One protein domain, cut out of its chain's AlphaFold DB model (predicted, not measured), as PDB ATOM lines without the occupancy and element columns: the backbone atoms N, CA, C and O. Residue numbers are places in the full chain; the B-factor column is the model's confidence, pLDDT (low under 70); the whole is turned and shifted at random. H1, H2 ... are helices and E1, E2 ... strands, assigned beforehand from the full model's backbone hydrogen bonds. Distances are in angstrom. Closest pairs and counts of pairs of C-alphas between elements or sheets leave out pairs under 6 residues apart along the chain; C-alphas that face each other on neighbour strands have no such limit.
ATOM      1  N   LEU A 716     -28.511  18.175 -13.720       88.38
ATOM      2  CA  LEU A 716     -27.725  19.235 -13.100       88.38
ATOM      3  C   LEU A 716     -26.745  19.874 -14.108       88.38
ATOM      4  O   LEU A 716     -25.949  19.169 -14.739       88.38
ATOM      5  N   SER A 717     -26.794  21.201 -14.245       87.50
ATOM      6  CA  SER A 717     -25.892  22.021 -15.069       87.50
ATOM      7  C   SER A 717     -25.272  23.162 -14.252       87.50
ATOM      8  O   SER A 717     -25.789  23.518 -13.192       87.50
ATOM      9  N   GLN A 718     -24.184  23.760 -14.751       84.44
ATOM     10  CA  GLN A 718     -23.544  24.902 -14.084       84.44
ATOM     11  C   GLN A 718     -24.479  26.119 -14.001       84.44
ATOM     12  O   GLN A 718     -24.498  26.790 -12.978       84.44
ATOM     13  N   ASP A 719     -25.327  26.352 -15.009       86.62
ATOM     14  CA  ASP A 719     -26.285  27.470 -15.004       86.62
ATOM     15  C   ASP A 719     -27.285  27.382 -13.839       86.62
ATOM     16  O   ASP A 719     -27.641  28.394 -13.227       86.62
ATOM     17  N   ILE A 720     -27.721  26.161 -13.498       89.06
ATOM     18  CA  ILE A 720     -28.593  25.898 -12.345       89.06
ATOM     19  C   ILE A 720     -27.841  26.238 -11.057       89.06
ATOM     20  O   ILE A 720     -28.356  26.981 -10.224       89.06
ATOM     21  N   ILE A 721     -26.610  25.743 -10.912       87.38
ATOM     22  CA  ILE A 721     -25.767  25.988  -9.733       87.38
ATOM     23  C   ILE A 721     -25.509  27.488  -9.554       87.38
ATOM     24  O   ILE A 721     -25.666  28.003  -8.449       87.38
ATOM     25  N   ASP A 722     -25.193  28.203 -10.632       86.31
ATOM     26  CA  ASP A 722     -24.942  29.643 -10.609       86.31
ATOM     27  C   ASP A 722     -26.197  30.438 -10.238       86.31
ATOM     28  O   ASP A 722     -26.109  31.402  -9.475       86.31
ATOM     29  N   THR A 723     -27.366  30.035 -10.744       89.56
ATOM     30  CA  THR A 723     -28.653  30.667 -10.414       89.56
ATOM     31  C   THR A 723     -28.978  30.500  -8.933       89.56
ATOM     32  O   THR A 723     -29.273  31.482  -8.254       89.56
ATOM     33  N   LEU A 724     -28.851  29.278  -8.413       90.31
ATOM     34  CA  LEU A 724     -29.060  28.981  -6.996       90.31
ATOM     35  C   LEU A 724     -28.021  29.680  -6.107       90.31
ATOM     36  O   LEU A 724     -28.354  30.194  -5.044       90.31
ATOM     37  N   GLY A 725     -26.772  29.758  -6.567       87.69
ATOM     38  CA  GLY A 725     -25.671  30.373  -5.834       87.69
ATOM     39  C   GLY A 725     -25.792  31.886  -5.671       87.69
ATOM     40  O   GLY A 725     -25.182  32.440  -4.757       87.69
ATOM     41  N   ARG A 726     -26.581  32.567  -6.516       88.56
ATOM     42  CA  ARG A 726     -26.877  34.009  -6.391       88.56
ATOM     43  C   ARG A 726     -27.892  34.326  -5.287       88.56
ATOM     44  O   ARG A 726     -28.045  35.493  -4.931       88.56
ATOM     45  N   LEU A 727     -28.570  33.321  -4.730       89.75
ATOM     46  CA  LEU A 727     -29.554  33.502  -3.665       89.75
ATOM     47  C   LEU A 727     -28.859  33.840  -2.339       89.75
ATOM     48  O   LEU A 727     -28.453  32.964  -1.578       89.75
ATOM     49  N   ALA A 728     -28.732  35.135  -2.048       85.00
ATOM     50  CA  ALA A 728     -27.962  35.639  -0.909       85.00
ATOM     51  C   ALA A 728     -28.498  35.206   0.473       85.00
ATOM     52  O   ALA A 728     -27.753  35.236   1.455       85.00
ATOM     53  N   GLY A 729     -29.782  34.847   0.567       87.06
ATOM     54  CA  GLY A 729     -30.433  34.375   1.794       87.06
ATOM     55  C   GLY A 729     -30.347  32.865   2.028       87.06
ATOM     56  O   GLY A 729     -30.637  32.425   3.141       87.06
ATOM     57  N   LEU A 730     -29.947  32.083   1.018       90.69
ATOM     58  CA  LEU A 730     -30.099  30.631   1.021       90.69
ATOM     59  C   LEU A 730     -29.145  29.976   2.029       90.69
ATOM     60  O   LEU A 730     -27.948  29.839   1.780       90.69
ATOM     61  N   GLY A 731     -29.693  29.557   3.168       89.12
ATOM     62  CA  GLY A 731     -28.971  28.818   4.204       89.12
ATOM     63  C   GLY A 731     -29.011  27.304   4.009       89.12
ATOM     64  O   GLY A 731     -28.186  26.574   4.559       89.12
ATOM     65  N   SER A 732     -29.974  26.837   3.219       91.12
ATOM     66  CA  SER A 732     -30.419  25.457   3.194       91.12
ATOM     67  C   SER A 732     -30.854  25.051   1.787       91.12
ATOM     68  O   SER A 732     -31.810  25.604   1.247       91.12
ATOM     69  N   LEU A 733     -30.188  24.046   1.214       91.88
ATOM     70  CA  LEU A 733     -30.516  23.517  -0.111       91.88
ATOM     71  C   LEU A 733     -30.695  21.997  -0.075       91.88
ATOM     72  O   LEU A 733     -29.811  21.279   0.384       91.88
ATOM     73  N   SER A 734     -31.820  21.509  -0.593       92.81
ATOM     74  CA  SER A 734     -32.046  20.106  -0.934       92.81
ATOM     75  C   SER A 734     -32.239  19.982  -2.440       92.81
ATOM     76  O   SER A 734     -33.213  20.494  -2.990       92.81
ATOM     77  N   LEU A 735     -31.310  19.308  -3.110       92.19
ATOM     78  CA  LEU A 735     -31.280  19.191  -4.561       92.19
ATOM     79  C   LEU A 735     -31.219  17.725  -4.981       92.19
ATOM     80  O   LEU A 735     -30.280  17.006  -4.637       92.19
ATOM     81  N   THR A 736     -32.201  17.303  -5.770       93.00
ATOM     82  CA  THR A 736     -32.246  15.954  -6.346       93.00
ATOM     83  C   THR A 736     -31.953  16.012  -7.839       93.00
ATOM     84  O   THR A 736     -32.657  16.705  -8.562       93.00
ATOM     85  N   SER A 737     -30.970  15.258  -8.331       91.75
ATOM     86  CA  SER A 737     -30.699  15.096  -9.766       91.75
ATOM     87  C   SER A 737     -31.215  13.742 -10.260       91.75
ATOM     88  O   SER A 737     -30.794  12.693  -9.766       91.75
ATOM     89  N   LYS A 738     -32.120  13.734 -11.251       89.94
ATOM     90  CA  LYS A 738     -32.661  12.481 -11.823       89.94
ATOM     91  C   LYS A 738     -31.671  11.787 -12.758       89.94
ATOM     92  O   LYS A 738     -31.579  10.558 -12.742       89.94
ATOM     93  N   GLN A 739     -30.931  12.546 -13.563       88.50
ATOM     94  CA  GLN A 739     -29.826  12.039 -14.375       88.50
ATOM     95  C   GLN A 739     -28.491  12.139 -13.641       88.50
ATOM     96  O   GLN A 739     -28.311  12.967 -12.747       88.50
ATOM     97  N   VAL A 740     -27.535  11.317 -14.084       84.25
ATOM     98  CA  VAL A 740     -26.142  11.407 -13.642       84.25
ATOM     99  C   VAL A 740     -25.596  12.800 -13.986       84.25
ATOM    100  O   VAL A 740     -25.665  13.201 -15.156       84.25
ATOM    101  N   PRO A 741     -25.058  13.547 -13.007       79.62
ATOM    102  CA  PRO A 741     -24.433  14.836 -13.267       79.62
ATOM    103  C   PRO A 741     -23.280  14.682 -14.269       79.62
ATOM    104  O   PRO A 741     -22.429  13.812 -14.117       79.62
ATOM    105  N   LYS A 742     -23.247  15.523 -15.311       69.75
ATOM    106  CA  LYS A 742     -22.165  15.522 -16.322       69.75
ATOM    107  C   LYS A 742     -20.994  16.448 -15.959       69.75
ATOM    108  O   LYS A 742     -20.096  16.633 -16.774       69.75
ATOM    109  N   GLY A 743     -21.029  17.059 -14.778       63.72
ATOM    110  CA  GLY A 743     -20.052  18.036 -14.312       63.72
ATOM    111  C   GLY A 743     -19.998  18.090 -12.787       63.72
ATOM    112  O   GLY A 743     -20.745  17.383 -12.110       63.72
ATOM    113  N   TYR A 744     -19.106  18.928 -12.277       67.25
ATOM    114  CA  TYR A 744     -18.830  19.136 -10.858       67.25
ATOM    115  C   TYR A 744     -19.468  20.442 -10.353       67.25
ATOM    116  O   TYR A 744     -19.775  21.335 -11.142       67.25
ATOM    117  N   PHE A 745     -19.667  20.569  -9.040       68.12
ATOM    118  CA  PHE A 745     -20.093  21.814  -8.399       68.12
ATOM    119  C   PHE A 745     -18.921  22.799  -8.345       68.12
ATOM    120  O   PHE A 745     -18.121  22.786  -7.410       68.12
ATOM    121  N   VAL A 746     -18.827  23.690  -9.335       64.88
ATOM    122  CA  VAL A 746     -17.972  24.877  -9.206       64.88
ATOM    123  C   VAL A 746     -18.746  25.932  -8.442       64.88
ATOM    124  O   VAL A 746     -19.718  26.491  -8.948       64.88
ATOM    125  N   ILE A 747     -18.307  26.211  -7.219       66.06
ATOM    126  CA  ILE A 747     -18.852  27.294  -6.409       66.06
ATOM    127  C   ILE A 747     -17.869  28.459  -6.486       66.06
ATOM    128  O   ILE A 747     -16.781  28.410  -5.911       66.06
ATOM    129  N   GLY A 748     -18.248  29.493  -7.240       61.31
ATOM    130  CA  GLY A 748     -17.519  30.761  -7.263       61.31
ATOM    131  C   GLY A 748     -17.442  31.384  -5.864       61.31
ATOM    132  O   GLY A 748     -18.316  31.164  -5.029       61.31
ATOM    133  N   SER A 749     -16.401  32.178  -5.602       61.88
ATOM    134  CA  SER A 749     -16.150  32.806  -4.291       61.88
ATOM    135  C   SER A 749     -17.255  33.759  -3.812       61.88
ATOM    136  O   SER A 749     -17.259  34.161  -2.656       61.88
ATOM    137  N   ASP A 750     -18.160  34.158  -4.702       67.81
ATOM    138  CA  ASP A 750     -19.278  35.077  -4.478       67.81
ATOM    139  C   ASP A 750     -20.655  34.380  -4.547       67.81
ATOM    140  O   ASP A 750     -21.684  35.037  -4.745       67.81
ATOM    141  N   ARG A 751     -20.685  33.046  -4.440       79.56
ATOM    142  CA  ARG A 751     -21.892  32.211  -4.521       79.56
ATOM    143  C   ARG A 751     -22.069  31.397  -3.239       79.56
ATOM    144  O   ARG A 751     -21.092  30.963  -2.644       79.56
ATOM    145  N   PHE A 752     -23.324  31.152  -2.848       82.94
ATOM    146  CA  PHE A 752     -23.693  30.359  -1.659       82.94
ATOM    147  C   PHE A 752     -23.137  30.887  -0.322       82.94
ATOM    148  O   PHE A 752     -22.956  30.136   0.630       82.94
ATOM    149  N   ASN A 753     -22.967  32.207  -0.201       79.94
ATOM    150  CA  ASN A 753     -22.305  32.866   0.935       79.94
ATOM    151  C   ASN A 753     -22.925  32.601   2.325       79.94
ATOM    152  O   ASN A 753     -22.294  32.920   3.329       79.94
ATOM    153  N   LYS A 754     -24.163  32.095   2.398       86.50
ATOM    154  CA  LYS A 754     -24.853  31.738   3.651       86.50
ATOM    155  C   LYS A 754     -25.189  30.253   3.763       86.50
ATOM    156  O   LYS A 754     -25.818  29.865   4.746       86.50
ATOM    157  N   LEU A 755     -24.820  29.432   2.777       87.50
ATOM    158  CA  LEU A 755     -25.233  28.035   2.721       87.50
ATOM    159  C   LEU A 755     -24.553  27.248   3.844       87.50
ATOM    160  O   LEU A 755     -23.344  27.038   3.831       87.50
ATOM    161  N   GLN A 756     -25.351  26.790   4.804       87.44
ATOM    162  CA  GLN A 756     -24.887  26.020   5.957       87.44
ATOM    163  C   GLN A 756     -25.197  24.534   5.838       87.44
ATOM    164  O   GLN A 756     -24.589  23.723   6.540       87.44
ATOM    165  N   SER A 757     -26.137  24.163   4.972       88.31
ATOM    166  CA  SER A 757     -26.597  22.788   4.858       88.31
ATOM    167  C   SER A 757     -27.002  22.434   3.435       88.31
ATOM    168  O   SER A 757     -27.827  23.118   2.822       88.31
ATOM    169  N   LEU A 758     -26.462  21.320   2.948       88.94
ATOM    170  CA  LEU A 758     -26.717  20.784   1.618       88.94
ATOM    171  C   LEU A 758     -27.169  19.325   1.723       88.94
ATOM    172  O   LEU A 758     -26.439  18.483   2.240       88.94
ATOM    173  N   LYS A 759     -28.356  19.021   1.196       91.00
ATOM    174  CA  LYS A 759     -28.795  17.660   0.885       91.00
ATOM    175  C   LYS A 759     -28.715  17.469  -0.622       91.00
ATOM    176  O   LYS A 759     -29.356  18.202  -1.370       91.00
ATOM    177  N   PHE A 760     -27.943  16.488  -1.065       90.94
ATOM    178  CA  PHE A 760     -27.826  16.142  -2.471       90.94
ATOM    179  C   PHE A 760     -28.215  14.687  -2.700       90.94
ATOM    180  O   PHE A 760     -27.678  13.780  -2.067       90.94
ATOM    181  N   VAL A 761     -29.160  14.470  -3.608       91.69
ATOM    182  CA  VAL A 761     -29.665  13.141  -3.957       91.69
ATOM    183  C   VAL A 761     -29.417  12.916  -5.439       91.69
ATOM    184  O   VAL A 761     -29.830  13.726  -6.268       91.69
ATOM    185  N   SER A 762     -28.763  11.816  -5.798       90.50
ATOM    186  CA  SER A 762     -28.542  11.472  -7.201       90.50
ATOM    187  C   SER A 762     -28.587   9.971  -7.432       90.50
ATOM    188  O   SER A 762     -28.157   9.176  -6.603       90.50
ATOM    189  N   ASN A 763     -29.056   9.571  -8.612       87.38
ATOM    190  CA  ASN A 763     -29.034   8.170  -9.031       87.38
ATOM    191  C   ASN A 763     -27.612   7.611  -9.190       87.38
ATOM    192  O   ASN A 763     -27.426   6.407  -9.056       87.38
ATOM    193  N   ALA A 764     -26.628   8.461  -9.484       88.50
ATOM    194  CA  ALA A 764     -25.208   8.124  -9.478       88.50
ATOM    195  C   ALA A 764     -24.379   9.378  -9.181       88.50
ATOM    196  O   ALA A 764     -24.784  10.490  -9.541       88.50
ATOM    197  N   MET A 765     -23.227   9.204  -8.544       86.44
ATOM    198  CA  MET A 765     -22.370  10.310  -8.117       86.44
ATOM    199  C   MET A 765     -21.064  10.354  -8.903       86.44
ATOM    200  O   MET A 765     -20.409   9.339  -9.113       86.44
ATOM    201  N   VAL A 766     -20.658  11.555  -9.293       84.81
ATOM    202  CA  VAL A 766     -19.333  11.842  -9.861       84.81
ATOM    203  C   VAL A 766     -18.535  12.683  -8.863       84.81
ATOM    204  O   VAL A 766     -19.037  12.989  -7.780       84.81
ATOM    205  N   GLU A 767     -17.296  13.048  -9.189       82.69
ATOM    206  CA  GLU A 767     -16.574  14.048  -8.398       82.69
ATOM    207  C   GLU A 767     -17.368  15.362  -8.409       82.69
ATOM    208  O   GLU A 767     -17.589  15.958  -9.463       82.69
ATOM    209  N   MET A 768     -17.858  15.783  -7.241       78.31
ATOM    210  CA  MET A 768     -18.712  16.963  -7.117       78.31
ATOM    211  C   MET A 768     -17.951  18.175  -6.607       78.31
ATOM    212  O   MET A 768     -18.253  19.281  -7.034       78.31
ATOM    213  N   PHE A 769     -16.977  17.986  -5.722       80.69
ATOM    214  CA  PHE A 769     -16.290  19.072  -5.027       80.69
ATOM    215  C   PHE A 769     -14.787  19.048  -5.349       80.69
ATOM    216  O   PHE A 769     -13.995  18.611  -4.519       80.69
ATOM    217  N   PRO A 770     -14.360  19.458  -6.554       76.44
ATOM    218  CA  PRO A 770     -12.963  19.350  -6.974       76.44
ATOM    219  C   PRO A 770     -12.037  20.299  -6.200       76.44
ATOM    220  O   PRO A 770     -12.456  21.347  -5.708       76.44
ATOM    221  N   ARG A 771     -10.736  19.972  -6.161       70.00
ATOM    222  CA  ARG A 771      -9.664  20.827  -5.610       70.00
ATOM    223  C   ARG A 771      -9.430  22.077  -6.472       70.00
ATOM    224  O   ARG A 771      -8.474  22.135  -7.241       70.00
ATOM    225  N   GLN A 772     -10.270  23.098  -6.348       61.44
ATOM    226  CA  GLN A 772      -9.966  24.468  -6.792       61.44
ATOM    227  C   GLN A 772     -10.347  25.476  -5.698       61.44
ATOM    228  O   GLN A 772     -10.983  25.095  -4.726       61.44
ATOM    229  N   GLN A 773      -9.897  26.735  -5.817       51.44
ATOM    230  CA  GLN A 773     -10.072  27.830  -4.840       51.44
ATOM    231  C   GLN A 773     -11.559  28.186  -4.602       51.44
ATOM    232  O   GLN A 773     -12.047  29.222  -5.049       51.44
ATOM    233  N   SER A 774     -12.309  27.309  -3.938       52.09
ATOM    234  CA  SER A 774     -13.721  27.483  -3.608       52.09
ATOM    235  C   SER A 774     -13.869  28.083  -2.209       52.09
ATOM    236  O   SER A 774     -14.011  27.355  -1.232       52.09
ATOM    237  N   ASN A 775     -13.879  29.415  -2.109       53.25
ATOM    238  CA  ASN A 775     -14.183  30.100  -0.840       53.25
ATOM    239  C   ASN A 775     -15.700  30.124  -0.530       53.25
ATOM    240  O   ASN A 775     -16.110  30.542   0.547       53.25
ATOM    241  N   GLY A 776     -16.565  29.694  -1.459       54.22
ATOM    242  CA  GLY A 776     -18.026  29.801  -1.304       54.22
ATOM    243  C   GLY A 776     -18.694  28.710  -0.449       54.22
ATOM    244  O   GLY A 776     -19.877  28.824  -0.148       54.22
ATOM    245  N   THR A 777     -17.973  27.664  -0.025       60.97
ATOM    246  CA  THR A 777     -18.491  26.597   0.865       60.97
ATOM    247  C   THR A 777     -17.934  26.654   2.287       60.97
ATOM    248  O   THR A 777     -18.196  25.756   3.083       60.97
ATOM    249  N   GLU A 778     -17.219  27.721   2.652       69.44
ATOM    250  CA  GLU A 778     -16.615  27.896   3.985       69.44
ATOM    251  C   GLU A 778     -17.644  27.961   5.131       69.44
ATOM    252  O   GLU A 778     -17.291  27.856   6.299       69.44
ATOM    253  N   GLN A 779     -18.937  28.123   4.833       78.00
ATOM    254  CA  GLN A 779     -20.002  28.079   5.842       78.00
ATOM    255  C   GLN A 779     -20.767  26.754   5.875       78.00
ATOM    256  O   GLN A 779     -21.626  26.579   6.744       78.00
ATOM    257  N   LEU A 780     -20.470  25.822   4.963       84.00
ATOM    258  CA  LEU A 780     -21.180  24.554   4.862       84.00
ATOM    259  C   LEU A 780     -20.807  23.655   6.044       84.00
ATOM    260  O   LEU A 780     -19.732  23.066   6.077       84.00
ATOM    261  N   LYS A 781     -21.731  23.536   6.998       84.69
ATOM    262  CA  LYS A 781     -21.579  22.752   8.232       84.69
ATOM    263  C   LYS A 781     -22.197  21.365   8.126       84.69
ATOM    264  O   LYS A 781     -21.749  20.442   8.801       84.69
ATOM    265  N   ARG A 782     -23.254  21.212   7.326       85.75
ATOM    266  CA  ARG A 782     -24.020  19.965   7.203       85.75
ATOM    267  C   ARG A 782     -24.088  19.500   5.759       85.75
ATOM    268  O   ARG A 782     -24.495  20.255   4.878       85.75
ATOM    269  N   LEU A 783     -23.748  18.238   5.533       87.56
ATOM    270  CA  LEU A 783     -23.816  17.617   4.217       87.56
ATOM    271  C   LEU A 783     -24.519  16.265   4.309       87.56
ATOM    272  O   LEU A 783     -24.080  15.382   5.039       87.56
ATOM    273  N   MET A 784     -25.601  16.106   3.551       89.56
ATOM    274  CA  MET A 784     -26.274  14.829   3.342       89.56
ATOM    275  C   MET A 784     -26.135  14.434   1.876       89.56
ATOM    276  O   MET A 784     -26.543  15.193   0.999       89.56
ATOM    277  N   ILE A 785     -25.596  13.249   1.605       91.44
ATOM    278  CA  ILE A 785     -25.484  12.711   0.245       91.44
ATOM    279  C   ILE A 785     -26.214  11.377   0.175       91.44
ATOM    280  O   ILE A 785     -26.001  10.510   1.019       91.44
ATOM    281  N   VAL A 786     -27.043  11.210  -0.853       93.31
ATOM    282  CA  VAL A 786     -27.764   9.965  -1.133       93.31
ATOM    283  C   VAL A 786     -27.436   9.491  -2.546       93.31
ATOM    284  O   VAL A 786     -27.604  10.258  -3.500       93.31
ATOM    285  N   PHE A 787     -26.981   8.242  -2.690       93.62
ATOM    286  CA  PHE A 787     -26.626   7.675  -3.997       93.62
ATOM    287  C   PHE A 787     -26.772   6.156  -4.090       93.62
ATOM    288  O   PHE A 787     -26.676   5.453  -3.090       93.62
ATOM    289  N   HIS A 788     -26.949   5.633  -5.308       93.94
ATOM    290  CA  HIS A 788     -26.900   4.188  -5.568       93.94
ATOM    291  C   HIS A 788     -25.460   3.708  -5.719       93.94
ATOM    292  O   HIS A 788     -24.730   4.230  -6.566       93.94
ATOM    293  N   ALA A 789     -25.063   2.696  -4.943       93.88
ATOM    294  CA  ALA A 789     -23.697   2.170  -4.968       93.88
ATOM    295  C   ALA A 789     -23.316   1.591  -6.340       93.88
ATOM    296  O   ALA A 789     -22.290   1.982  -6.890       93.88
ATOM    297  N   SER A 790     -24.169   0.736  -6.913       92.25
ATOM    298  CA  SER A 790     -23.938   0.078  -8.209       92.25
ATOM    299  C   SER A 790     -23.734   1.089  -9.338       92.25
ATOM    300  O   SER A 790     -22.664   1.171  -9.934       92.25
ATOM    301  N   ARG A 791     -24.723   1.963  -9.544       91.75
ATOM    302  CA  ARG A 791     -24.678   3.000 -10.587       91.75
ATOM    303  C   ARG A 791     -23.544   4.001 -10.393       91.75
ATOM    304  O   ARG A 791     -23.024   4.531 -11.369       91.75
ATOM    305  N   THR A 792     -23.192   4.307  -9.145       92.38
ATOM    306  CA  THR A 792     -22.069   5.204  -8.851       92.38
ATOM    307  C   THR A 792     -20.748   4.554  -9.220       92.38
ATOM    308  O   THR A 792     -19.912   5.225  -9.810       92.38
ATOM    309  N   GLN A 793     -20.573   3.257  -8.969       91.06
ATOM    310  CA  GLN A 793     -19.345   2.559  -9.340       91.06
ATOM    311  C   GLN A 793     -19.111   2.530 -10.856       91.06
ATOM    312  O   GLN A 793     -17.965   2.630 -11.298       91.06
ATOM    313  N   ASP A 794     -20.184   2.450 -11.651       89.12
ATOM    314  CA  ASP A 794     -20.103   2.482 -13.117       89.12
ATOM    315  C   ASP A 794     -19.511   3.797 -13.645       89.12
ATOM    316  O   ASP A 794     -18.802   3.805 -14.654       89.12
ATOM    317  N   VAL A 795     -19.788   4.914 -12.963       88.94
ATOM    318  CA  VAL A 795     -19.382   6.264 -13.395       88.94
ATOM    319  C   VAL A 795     -18.198   6.832 -12.607       88.94
ATOM    320  O   VAL A 795     -17.476   7.683 -13.120       88.94
ATOM    321  N   ASN A 796     -17.979   6.363 -11.380       88.88
ATOM    322  CA  ASN A 796     -16.932   6.785 -10.456       88.88
ATOM    323  C   ASN A 796     -16.479   5.586  -9.608       88.88
ATOM    324  O   ASN A 796     -16.956   5.361  -8.494       88.88
ATOM    325  N   LYS A 797     -15.533   4.815 -10.151       88.38
ATOM    326  CA  LYS A 797     -15.059   3.551  -9.560       88.38
ATOM    327  C   LYS A 797     -14.490   3.698  -8.149       88.38
ATOM    328  O   LYS A 797     -14.600   2.765  -7.359       88.38
ATOM    329  N   ASP A 798     -13.906   4.855  -7.851       88.00
ATOM    330  CA  ASP A 798     -13.200   5.112  -6.595       88.00
ATOM    331  C   ASP A 798     -14.079   5.825  -5.556       88.00
ATOM    332  O   ASP A 798     -13.599   6.129  -4.465       88.00
ATOM    333  N   PHE A 799     -15.344   6.127  -5.888       90.38
ATOM    334  CA  PHE A 799     -16.286   6.866  -5.031       90.38
ATOM    335  C   PHE A 799     -15.700   8.180  -4.471       90.38
ATOM    336  O   PHE A 799     -16.059   8.646  -3.389       90.38
ATOM    337  N   CYS A 800     -14.778   8.794  -5.215       87.31
ATOM    338  CA  CYS A 800     -14.138  10.043  -4.829       87.31
ATOM    339  C   CYS A 800     -15.059  11.206  -5.205       87.31
ATOM    340  O   CYS A 800     -15.205  11.537  -6.382       87.31
ATOM    341  N   PHE A 801     -15.720  11.799  -4.209       86.69
ATOM    342  CA  PHE A 801     -16.650  12.918  -4.417       86.69
ATOM    343  C   PHE A 801     -16.016  14.293  -4.167       86.69
ATOM    344  O   PHE A 801     -16.646  15.306  -4.475       86.69
ATOM    345  N   GLY A 802     -14.793  14.330  -3.622       83.88
ATOM    346  CA  GLY A 802     -14.093  15.557  -3.236       83.88
ATOM    347  C   GLY A 802     -14.487  16.097  -1.854       83.88
ATOM    348  O   GLY A 802     -14.347  17.289  -1.590       83.88
ATOM    349  N   LEU A 803     -15.005  15.242  -0.963       85.00
ATOM    350  CA  LEU A 803     -15.440  15.647   0.385       85.00
ATOM    351  C   LEU A 803     -14.284  16.189   1.233       85.00
ATOM    352  O   LEU A 803     -14.491  17.066   2.066       85.00
ATOM    353  N   GLU A 804     -13.065  15.715   0.977       83.69
ATOM    354  CA  GLU A 804     -11.831  16.166   1.618       83.69
ATOM    355  C   GLU A 804     -11.523  17.656   1.386       83.69
ATOM    356  O   GLU A 804     -10.681  18.228   2.077       83.69
ATOM    357  N   ASN A 805     -12.195  18.292   0.420       80.31
ATOM    358  CA  ASN A 805     -12.017  19.706   0.091       80.31
ATOM    359  C   ASN A 805     -12.964  20.626   0.882       80.31
ATOM    360  O   ASN A 805     -12.876  21.846   0.765       80.31
ATOM    361  N   LEU A 806     -13.860  20.063   1.700       81.31
ATOM    362  CA  LEU A 806     -14.839  20.801   2.499       81.31
ATOM    363  C   LEU A 806     -14.370  20.897   3.959       81.31
ATOM    364  O   LEU A 806     -14.635  20.026   4.785       81.31
ATOM    365  N   SER A 807     -13.666  21.979   4.287       78.19
ATOM    366  CA  SER A 807     -12.983  22.158   5.581       78.19
ATOM    367  C   SER A 807     -13.897  22.497   6.766       78.19
ATOM    368  O   SER A 807     -13.482  22.340   7.910       78.19
ATOM    369  N   SER A 808     -15.119  22.975   6.507       81.19
ATOM    370  CA  SER A 808     -16.024  23.544   7.524       81.19
ATOM    371  C   SER A 808     -17.167  22.610   7.939       81.19
ATOM    372  O   SER A 808     -18.061  23.012   8.684       81.19
ATOM    373  N   LEU A 809     -17.140  21.359   7.464       82.81
ATOM    374  CA  LEU A 809     -18.150  20.356   7.779       82.81
ATOM    375  C   LEU A 809     -18.073  19.940   9.253       82.81
ATOM    376  O   LEU A 809     -17.031  19.531   9.756       82.81
ATOM    377  N   GLU A 810     -19.217  19.987   9.925       83.19
ATOM    378  CA  GLU A 810     -19.408  19.529  11.305       83.19
ATOM    379  C   GLU A 810     -20.159  18.188  11.333       83.19
ATOM    380  O   GLU A 810     -19.862  17.320  12.159       83.19
ATOM    381  N   HIS A 811     -21.105  18.004  10.402       81.19
ATOM    382  CA  HIS A 811     -21.941  16.811  10.289       81.19
ATOM    383  C   HIS A 811     -22.016  16.317   8.846       81.19
ATOM    384  O   HIS A 811     -22.400  17.066   7.942       81.19
ATOM    385  N   VAL A 812     -21.733  15.030   8.650       86.12
ATOM    386  CA  VAL A 812     -21.885  14.372   7.352       86.12
ATOM    387  C   VAL A 812     -22.751  13.135   7.500       86.12
ATOM    388  O   VAL A 812     -22.460  12.264   8.317       86.12
ATOM    389  N   ARG A 813     -23.799  13.049   6.681       87.38
ATOM    390  CA  ARG A 813     -24.623  11.851   6.539       87.38
ATOM    391  C   ARG A 813     -24.546  11.326   5.118       87.38
ATOM    392  O   ARG A 813     -24.797  12.058   4.163       87.38
ATOM    393  N   VAL A 814     -24.236  10.048   4.982       91.81
ATOM    394  CA  VAL A 814     -24.211   9.365   3.692       91.81
ATOM    395  C   VAL A 814     -25.214   8.229   3.710       91.81
ATOM    396  O   VAL A 814     -25.142   7.346   4.559       91.81
ATOM    397  N   GLU A 815     -26.146   8.254   2.766       93.19
ATOM    398  CA  GLU A 815     -27.104   7.176   2.558       93.19
ATOM    399  C   GLU A 815     -26.777   6.451   1.257       93.19
ATOM    400  O   GLU A 815     -26.879   7.001   0.157       93.19
ATOM    401  N   ILE A 816     -26.358   5.200   1.397       95.00
ATOM    402  CA  ILE A 816     -25.962   4.345   0.288       95.00
ATOM    403  C   ILE A 816     -27.152   3.458  -0.052       95.00
ATOM    404  O   ILE A 816     -27.546   2.603   0.739       95.00
ATOM    405  N   ILE A 817     -27.731   3.649  -1.233       94.50
ATOM    406  CA  ILE A 817     -28.775   2.773  -1.755       94.50
ATOM    407  C   ILE A 817     -28.095   1.522  -2.314       94.50
ATOM    408  O   ILE A 817     -27.395   1.570  -3.331       94.50
ATOM    409  N   CYS A 818     -28.310   0.405  -1.625       93.94
ATOM    410  CA  CYS A 818     -27.681  -0.886  -1.892       93.94
ATOM    411  C   CYS A 818     -28.432  -1.728  -2.935       93.94
ATOM    412  O   CYS A 818     -28.034  -2.855  -3.220       93.94
ATOM    413  N   PHE A 819     -29.516  -1.198  -3.502       91.50
ATOM    414  CA  PHE A 819     -30.275  -1.872  -4.550       91.50
ATOM    415  C   PHE A 819     -29.374  -2.248  -5.730       91.50
ATOM    416  O   PHE A 819     -28.733  -1.372  -6.322       91.50
ATOM    417  N   ASP A 820     -29.363  -3.538  -6.070       89.75
ATOM    418  CA  ASP A 820     -28.573  -4.108  -7.168       89.75
ATOM    419  C   ASP A 820     -27.053  -3.889  -7.022       89.75
ATOM    420  O   ASP A 820     -26.305  -3.886  -7.996       89.75
ATOM    421  N   ALA A 821     -26.580  -3.650  -5.795       90.88
ATOM    422  CA  ALA A 821     -25.166  -3.504  -5.479       90.88
ATOM    423  C   ALA A 821     -24.631  -4.756  -4.782       90.88
ATOM    424  O   ALA A 821     -25.312  -5.364  -3.952       90.88
ATOM    425  N   SER A 822     -23.381  -5.094  -5.087       92.19
ATOM    426  CA  SER A 822     -22.651  -6.182  -4.440       92.19
ATOM    427  C   SER A 822     -22.132  -5.749  -3.057       92.19
ATOM    428  O   SER A 822     -21.939  -4.552  -2.795       92.19
ATOM    429  N   HIS A 823     -21.861  -6.703  -2.159       90.19
ATOM    430  CA  HIS A 823     -21.328  -6.395  -0.823       90.19
ATOM    431  C   HIS A 823     -19.990  -5.659  -0.886       90.19
ATOM    432  O   HIS A 823     -19.755  -4.732  -0.104       90.19
ATOM    433  N   ASN A 824     -19.137  -6.026  -1.840       89.69
ATOM    434  CA  ASN A 824     -17.867  -5.348  -2.057       89.69
ATOM    435  C   ASN A 824     -18.052  -3.901  -2.545       89.69
ATOM    436  O   ASN A 824     -17.334  -3.012  -2.092       89.69
ATOM    437  N   MET A 825     -19.036  -3.635  -3.413       91.88
ATOM    438  CA  MET A 825     -19.315  -2.274  -3.906       91.88
ATOM    439  C   MET A 825     -19.684  -1.332  -2.761       91.88
ATOM    440  O   MET A 825     -19.131  -0.239  -2.646       91.88
ATOM    441  N   VAL A 826     -20.584  -1.784  -1.882       93.00
ATOM    442  CA  VAL A 826     -21.032  -1.002  -0.723       93.00
ATOM    443  C   VAL A 826     -19.870  -0.765   0.241       93.00
ATOM    444  O   VAL A 826     -19.636   0.377   0.626       93.00
ATOM    445  N   LYS A 827     -19.074  -1.796   0.558       92.56
ATOM    446  CA  LYS A 827     -17.877  -1.642   1.407       92.56
ATOM    447  C   LYS A 827     -16.861  -0.658   0.822       92.56
ATOM    448  O   LYS A 827     -16.298   0.142   1.566       92.56
ATOM    449  N   ASN A 828     -16.632  -0.691  -0.491       92.62
ATOM    450  CA  ASN A 828     -15.720   0.240  -1.158       92.62
ATOM    451  C   ASN A 828     -16.232   1.683  -1.075       92.62
ATOM    452  O   ASN A 828     -15.449   2.585  -0.783       92.62
ATOM    453  N   ALA A 829     -17.537   1.894  -1.265       93.56
ATOM    454  CA  ALA A 829     -18.163   3.203  -1.109       93.56
ATOM    455  C   ALA A 829     -18.018   3.740   0.328       93.56
ATOM    456  O   ALA A 829     -17.621   4.887   0.524       93.56
ATOM    457  N   GLU A 830     -18.272   2.901   1.339       94.19
ATOM    458  CA  GLU A 830     -18.091   3.257   2.754       94.19
ATOM    459  C   GLU A 830     -16.639   3.622   3.070       94.19
ATOM    460  O   GLU A 830     -16.377   4.663   3.676       94.19
ATOM    461  N   ALA A 831     -15.692   2.796   2.621       91.94
ATOM    462  CA  ALA A 831     -14.268   3.016   2.840       91.94
ATOM    463  C   ALA A 831     -13.775   4.305   2.166       91.94
ATOM    464  O   ALA A 831     -12.994   5.050   2.760       91.94
ATOM    465  N   ALA A 832     -14.246   4.600   0.950       91.56
ATOM    466  CA  ALA A 832     -13.905   5.826   0.234       91.56
ATOM    467  C   ALA A 832     -14.417   7.079   0.964       91.56
ATOM    468  O   ALA A 832     -13.650   8.022   1.174       91.56
ATOM    469  N   VAL A 833     -15.672   7.063   1.428       90.75
ATOM    470  CA  VAL A 833     -16.268   8.158   2.214       90.75
ATOM    471  C   VAL A 833     -15.513   8.367   3.527       90.75
ATOM    472  O   VAL A 833     -15.139   9.495   3.851       90.75
ATOM    473  N   GLN A 834     -15.238   7.289   4.266       90.50
ATOM    474  CA  GLN A 834     -14.475   7.360   5.517       90.50
ATOM    475  C   GLN A 834     -13.069   7.919   5.286       90.50
ATOM    476  O   GLN A 834     -12.611   8.781   6.038       90.50
ATOM    477  N   LYS A 835     -12.393   7.480   4.218       88.69
ATOM    478  CA  LYS A 835     -11.063   7.972   3.848       88.69
ATOM    479  C   LYS A 835     -11.083   9.465   3.519       88.69
ATOM    480  O   LYS A 835     -10.225  10.184   4.029       88.69
ATOM    481  N   ALA A 836     -12.050   9.934   2.731       85.00
ATOM    482  CA  ALA A 836     -12.175  11.347   2.367       85.00
ATOM    483  C   ALA A 836     -12.382  12.251   3.598       85.00
ATOM    484  O   ALA A 836     -11.849  13.356   3.667       85.00
ATOM    485  N   ILE A 837     -13.103  11.752   4.604       82.50
ATOM    486  CA  ILE A 837     -13.468  12.508   5.808       82.50
ATOM    487  C   ILE A 837     -12.413  12.403   6.920       82.50
ATOM    488  O   ILE A 837     -12.286  13.318   7.731       82.50
ATOM    489  N   SER A 838     -11.587  11.352   6.933       75.56
ATOM    490  CA  SER A 838     -10.565  11.123   7.971       75.56
ATOM    491  C   SER A 838      -9.551  12.267   8.163       75.56
ATOM    492  O   SER A 838      -8.966  12.387   9.237       75.56
ATOM    493  N   GLY A 839      -9.350  13.119   7.150       65.19
ATOM    494  CA  GLY A 839      -8.469  14.293   7.208       65.19
ATOM    495  C   GLY A 839      -9.138  15.599   7.657       65.19
ATOM    496  O   GLY A 839      -8.466  16.624   7.733       65.19
ATOM    497  N   THR A 840     -10.444  15.585   7.932       63.72
ATOM    498  CA  THR A 840     -11.234  16.770   8.308       63.72
ATOM    499  C   THR A 840     -11.622  16.714   9.787       63.72
ATOM    500  O   THR A 840     -11.810  15.637  10.348       63.72
ATOM    501  N   SER A 841     -11.751  17.869  10.446       59.88
ATOM    502  CA  SER A 841     -12.155  17.974  11.861       59.88
ATOM    503  C   SER A 841     -13.668  17.730  12.057       59.88
ATOM    504  O   SER A 841     -14.342  18.516  12.723       59.88
ATOM    505  N   ILE A 842     -14.224  16.673  11.452       62.97
ATOM    506  CA  ILE A 842     -15.655  16.342  11.522       62.97
ATOM    507  C   ILE A 842     -15.988  15.726  12.886       62.97
ATOM    508  O   ILE A 842     -15.365  14.758  13.320       62.97
ATOM    509  N   ALA A 843     -17.018  16.263  13.546       55.22
ATOM    510  CA  ALA A 843     -17.481  15.784  14.847       55.22
ATOM    511  C   ALA A 843     -18.470  14.607  14.745       55.22
ATOM    512  O   ALA A 843     -18.659  13.889  15.730       55.22
ATOM    513  N   ASN A 844     -19.133  14.412  13.596       73.25
ATOM    514  CA  ASN A 844     -20.137  13.359  13.425       73.25
ATOM    515  C   ASN A 844     -20.273  12.889  11.957       73.25
ATOM    516  O   ASN A 844     -20.757  13.643  11.109       73.25
ATOM    517  N   LEU A 845     -19.862  11.646  11.672       84.00
ATOM    518  CA  LEU A 845     -20.085  10.951  10.398       84.00
ATOM    519  C   LEU A 845     -21.093   9.819  10.609       84.00
ATOM    520  O   LEU A 845     -20.835   8.895  11.377       84.00
ATOM    521  N   GLU A 846     -22.202   9.864   9.879       84.69
ATOM    522  CA  GLU A 846     -23.211   8.811   9.857       84.69
ATOM    523  C   GLU A 846     -23.287   8.193   8.459       84.69
ATOM    524  O   GLU A 846     -23.516   8.891   7.471       84.69
ATOM    525  N   ILE A 847     -23.116   6.875   8.365       89.44
ATOM    526  CA  ILE A 847     -23.318   6.135   7.120       89.44
ATOM    527  C   ILE A 847     -24.491   5.180   7.324       89.44
ATOM    528  O   ILE A 847     -24.474   4.361   8.241       89.44
ATOM    529  N   ARG A 848     -25.509   5.292   6.469       89.25
ATOM    530  CA  ARG A 848     -26.670   4.400   6.444       89.25
ATOM    531  C   ARG A 848     -26.717   3.653   5.126       89.25
ATOM    532  O   ARG A 848     -26.559   4.240   4.058       89.25
ATOM    533  N   ARG A 849     -26.999   2.361   5.203       92.25
ATOM    534  CA  ARG A 849     -27.342   1.544   4.046       92.25
ATOM    535  C   ARG A 849     -28.856   1.507   3.902       92.25
ATOM    536  O   ARG A 849     -29.578   1.317   4.878       92.25
ATOM    537  N   LEU A 850     -29.341   1.707   2.688       89.56
ATOM    538  CA  LEU A 850     -30.754   1.641   2.343       89.56
ATOM    539  C   LEU A 850     -30.979   0.457   1.407       89.56
ATOM    540  O   LEU A 850     -30.171   0.205   0.517       89.56
ATOM    541  N   GLN A 851     -32.104  -0.243   1.568       85.94
ATOM    542  CA  GLN A 851     -32.484  -1.378   0.713       85.94
ATOM    543  C   GLN A 851     -31.445  -2.520   0.686       85.94
ATOM    544  O   GLN A 851     -31.247  -3.159  -0.343       85.94
ATOM    545  N   GLU A 852     -30.806  -2.824   1.823       88.19
ATOM    546  CA  GLU A 852     -29.829  -3.929   1.946       88.19
ATOM    547  C   GLU A 852     -30.402  -5.288   1.527       88.19
ATOM    548  O   GLU A 852     -29.717  -6.105   0.920       88.19
ATOM    549  N   ASN A 853     -31.698  -5.500   1.758       85.38
ATOM    550  CA  ASN A 853     -32.406  -6.722   1.368       85.38
ATOM    551  C   ASN A 853     -32.502  -6.917  -0.161       85.38
ATOM    552  O   ASN A 853     -33.028  -7.929  -0.616       85.38
ATOM    553  N   SER A 854     -32.058  -5.937  -0.952       85.31
ATOM    554  CA  SER A 854     -32.063  -5.944  -2.418       85.31
ATOM    555  C   SER A 854     -30.650  -5.956  -3.020       85.31
ATOM    556  O   SER A 854     -30.489  -5.617  -4.193       85.31
ATOM    557  N   MET A 855     -29.635  -6.316  -2.229       87.19
ATOM    558  CA  MET A 855     -28.256  -6.505  -2.690       87.19
ATOM    559  C   MET A 855     -28.088  -7.801  -3.486       87.19
ATOM    560  O   MET A 855     -28.774  -8.797  -3.239       87.19
ATOM    561  N   THR A 856     -27.149  -7.795  -4.428       86.25
ATOM    562  CA  THR A 856     -26.756  -8.987  -5.185       86.25
ATOM    563  C   THR A 856     -25.674  -9.761  -4.432       86.25
ATOM    564  O   THR A 856     -24.835  -9.178  -3.743       86.25
ATOM    565  N   GLN A 857     -25.705 -11.094  -4.525       71.94
ATOM    566  CA  GLN A 857     -24.632 -11.935  -3.987       71.94
ATOM    567  C   GLN A 857     -23.379 -11.777  -4.849       71.94
ATOM    568  O   GLN A 857     -23.480 -11.735  -6.078       71.94
ATOM    569  N   ASP A 858     -22.210 -11.680  -4.215       61.28
ATOM    570  CA  ASP A 858     -20.946 -11.531  -4.930       61.28
ATOM    571  C   ASP A 858     -20.690 -12.781  -5.805       61.28
ATOM    572  O   ASP A 858     -20.921 -13.916  -5.383       61.28
ATOM    573  N   GLU A 859     -20.175 -12.608  -7.029       53.66
ATOM    574  CA  GLU A 859     -19.817 -13.742  -7.907       53.66
ATOM    575  C   GLU A 859     -18.775 -14.680  -7.261       53.66
ATOM    576  O   GLU A 859     -18.736 -15.875  -7.563       53.66
ATOM    577  N   ALA A 860     -17.966 -14.161  -6.329       53.75
ATOM    578  CA  ALA A 860     -17.032 -14.942  -5.524       53.75
ATOM    579  C   ALA A 860     -17.752 -15.912  -4.565       53.75
ATOM    580  O   ALA A 860     -17.369 -17.078  -4.481       53.75
ATOM    581  N   ASP A 861     -18.851 -15.474  -3.939       50.06
ATOM    582  CA  ASP A 861     -19.651 -16.296  -3.023       50.06
ATOM    583  C   ASP A 861     -20.418 -17.394  -3.775       50.06
ATOM    584  O   ASP A 861     -20.597 -18.503  -3.272       50.06
ATOM    585  N   LEU A 862     -20.826 -17.124  -5.022       51.09
ATOM    586  CA  LEU A 862     -21.387 -18.132  -5.928       51.09
ATOM    587  C   LEU A 862     -20.351 -19.202  -6.296       51.09
ATOM    588  O   LEU A 862     -20.688 -20.387  -6.357       51.09
ATOM    589  N   CYS A 863     -19.095 -18.808  -6.515       49.56
ATOM    590  CA  CYS A 863     -18.022 -19.744  -6.833       49.56
ATOM    591  C   CYS A 863     -17.679 -20.629  -5.623       49.56
ATOM    592  O   CYS A 863     -17.586 -21.848  -5.779       49.56
ATOM    593  N   ASP A 864     -17.609 -20.054  -4.420       52.41
ATOM    594  CA  ASP A 864     -17.355 -20.783  -3.170       52.41
ATOM    595  C   ASP A 864     -18.529 -21.689  -2.763       52.41
ATOM    596  O   ASP A 864     -18.311 -22.841  -2.382       52.41
ATOM    597  N   ALA A 865     -19.778 -21.252  -2.950       51.91
ATOM    598  CA  ALA A 865     -20.963 -22.083  -2.716       51.91
ATOM    599  C   ALA A 865     -21.055 -23.267  -3.699       51.91
ATOM    600  O   ALA A 865     -21.452 -24.377  -3.320       51.91
ATOM    601  N   VAL A 866     -20.652 -23.068  -4.960       57.84
ATOM    602  CA  VAL A 866     -20.535 -24.148  -5.955       57.84
ATOM    603  C   VAL A 866     -19.373 -25.086  -5.604       57.84
ATOM    604  O   VAL A 866     -19.519 -26.307  -5.725       57.84
ATOM    605  N   GLN A 867     -18.251 -24.558  -5.106       56.78
ATOM    606  CA  GLN A 867     -17.109 -25.341  -4.626       56.78
ATOM    607  C   GLN A 867     -17.486 -26.195  -3.402       56.78
ATOM    608  O   GLN A 867     -17.153 -27.381  -3.348       56.78
ATOM    609  N   GLU A 868     -18.234 -25.640  -2.443       56.72
ATOM    610  CA  GLU A 868     -18.737 -26.347  -1.261       56.72
ATOM    611  C   GLU A 868     -19.791 -27.397  -1.613       56.72
ATOM    612  O   GLU A 868     -19.714 -28.521  -1.112       56.72
ATOM    613  N   GLN A 869     -20.730 -27.104  -2.519       61.88
ATOM    614  CA  GLN A 869     -21.669 -28.116  -3.016       61.88
ATOM    615  C   GLN A 869     -20.951 -29.250  -3.750       61.88
ATOM    616  O   GLN A 869     -21.313 -30.421  -3.583       61.88
ATOM    617  N   ASN A 870     -19.924 -28.932  -4.540       62.22
ATOM    618  CA  ASN A 870     -19.105 -29.936  -5.211       62.22
ATOM    619  C   ASN A 870     -18.291 -30.763  -4.208       62.22
ATOM    620  O   ASN A 870     -18.254 -31.988  -4.337       62.22
ATOM    621  N   ASN A 871     -17.741 -30.146  -3.159       63.97
ATOM    622  CA  ASN A 871     -17.044 -30.835  -2.070       63.97
ATOM    623  C   ASN A 871     -17.982 -31.721  -1.236       63.97
ATOM    624  O   ASN A 871     -17.628 -32.857  -0.917       63.97
ATOM    625  N   GLN A 872     -19.207 -31.271  -0.948       61.88
ATOM    626  CA  GLN A 872     -20.230 -32.070  -0.266       61.88
ATOM    627  C   GLN A 872     -20.738 -33.232  -1.134       61.88
ATOM    628  O   GLN A 872     -20.947 -34.334  -0.621       61.88
ATOM    629  N   LYS A 873     -20.885 -33.039  -2.453       63.38
ATOM    630  CA  LYS A 873     -21.166 -34.132  -3.405       63.38
ATOM    631  C   LYS A 873     -20.011 -35.132  -3.473       63.38
ATOM    632  O   LYS A 873     -20.262 -36.335  -3.453       63.38
ATOM    633  N   HIS A 874     -18.761 -34.667  -3.476       59.22
ATOM    634  CA  HIS A 874     -17.577 -35.534  -3.438       59.22
ATOM    635  C   HIS A 874     -17.470 -36.321  -2.123       59.22
ATOM    636  O   HIS A 874     -17.154 -37.510  -2.138       59.22
ATOM    637  N   GLN A 875     -17.782 -35.699  -0.982       57.03
ATOM    638  CA  GLN A 875     -17.834 -36.381   0.315       57.03
ATOM    639  C   GLN A 875     -18.989 -37.387   0.409       57.03
ATOM    640  O   GLN A 875     -18.823 -38.438   1.027       57.03
ATOM    641  N   LYS A 876     -20.137 -37.110  -0.225       60.19
ATOM    642  CA  LYS A 876     -21.242 -38.074  -0.338       60.19
ATOM    643  C   LYS A 876     -20.894 -39.249  -1.252       60.19
ATOM    644  O   LYS A 876     -21.212 -40.372  -0.888       60.19
ATOM    645  N   MET A 877     -20.194 -39.031  -2.371       50.62
ATOM    646  CA  MET A 877     -19.729 -40.130  -3.234       50.62
ATOM    647  C   MET A 877     -18.631 -40.983  -2.590       50.62
ATOM    648  O   MET A 877     -18.598 -42.179  -2.824       50.62
ATOM    649  N   LYS A 878     -17.773 -40.415  -1.731       53.38
ATOM    650  CA  LYS A 878     -16.795 -41.194  -0.942       53.38
ATOM    651  C   LYS A 878     -17.414 -42.018   0.199       53.38
ATOM    652  O   LYS A 878     -16.700 -42.791   0.830       53.38
ATOM    653  N   ARG A 879     -18.699 -41.817   0.509       48.53
ATOM    654  CA  ARG A 879     -19.446 -42.563   1.538       48.53
ATOM    655  C   ARG A 879     -20.310 -43.697   0.968       48.53
ATOM    656  O   ARG A 879     -20.973 -44.358   1.762       48.53
ATOM    657  N   TYR A 880     -20.301 -43.907  -0.350       41.16
ATOM    658  CA  TYR A 880     -20.965 -45.029  -1.018       41.16
ATOM    659  C   TYR A 880     -19.964 -46.077  -1.487       41.16
ATOM    660  O   TYR A 880     -18.869 -45.675  -1.943       41.16
TER     661      TYR A 880
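AT A GLANCE: This is residues 716 to 880 of the 880 residues of an uncharacterized protein of Zea mays (UniProt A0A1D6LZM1). The chain winds in stacked turns, a short solenoid: five parallel strands, E1 to E5, line up side by side as one wall, while the long links and H2 and H3 make the other side of the turns. From this body a single arm sticks out, residues 860 to 880, most of it H4. The printed part has 165 residues with four named helices and five named strands, in the order H1 E1 E2 E3 H2 E4 H3 E5 H4; the class is mixed, helices and strands, with under half of the residues in named elements. The whole is loose, with a radius of gyration of the C-alphas of 20.5 A, and the arm makes much of its length in spans of 81 by 32 by 25 A.

HOW THE PARTS SIT: H1, residues 718 to 725, is not on the sheet. The sheet runs E1, residues 732 to 737, E2, residues 757 to 762, E3, residues 782 to 788, E4, residues 811 to 817, and E5, residues 844 to 850; it is parallel throughout and twisted, with E1 and E5 as edge strands. Within hydrogen-bond range are N 735 and O 759 of E1 and E2, 2.8 A, N 760 and O 784 of E2 and E3, 2.8 A, N 817 and O 787 of E3 and E4, 2.8 A, and N 814 and O 846 of E4 and E5, 2.8 A. H2, residues 789 to 795, only grazes the sheet, with its residues 789 to 792. H3, residues 823 to 837, is on the sheet at a height of 9.8 A, over E4 and along the strands, at 16 degrees to E4 on the local plane; sheet and H3 make two layers, a helix on one face of a sheet. E3, H2, E4 and E4, H3, E5 are strand-helix-strand units, two parallel neighbour strands with a helix between, each with a right-handed crossover. H3 touches H2 with residues 825 to 829 alone, about perpendicular at 74 degrees; their closest C-alphas, of Ala 789 and Val 826, are 5.9 A apart. H4, residues 859 to 877, touches no helix and is not on the sheet. Every O i to N i+4 pair is within hydrogen-bond range in H1, H3 and H4, and 2 of 3 in H2.

IN THESE COORDINATES: H1 begins at C-alpha 718, (-23.544, 24.902, -14.084). E3 is 20.5 A long, E4 19.7 A, E5 19.3 A, H3 21.5 A and H4 26.8 A; H4 ends at C-alpha 877, (-19.729, -40.130, -3.234).

THE WHOLE: The C-alphas of Ala 728 and Tyr 880, the two farthest apart, are 81.0 A apart. The printed part has no cut; the links E1 to E2, E2 to E3 and H2 to E4 are long. The pLDDT is under 70 in residues 742 to 750, 772 to 778, 839 to 843 and 858 to 880.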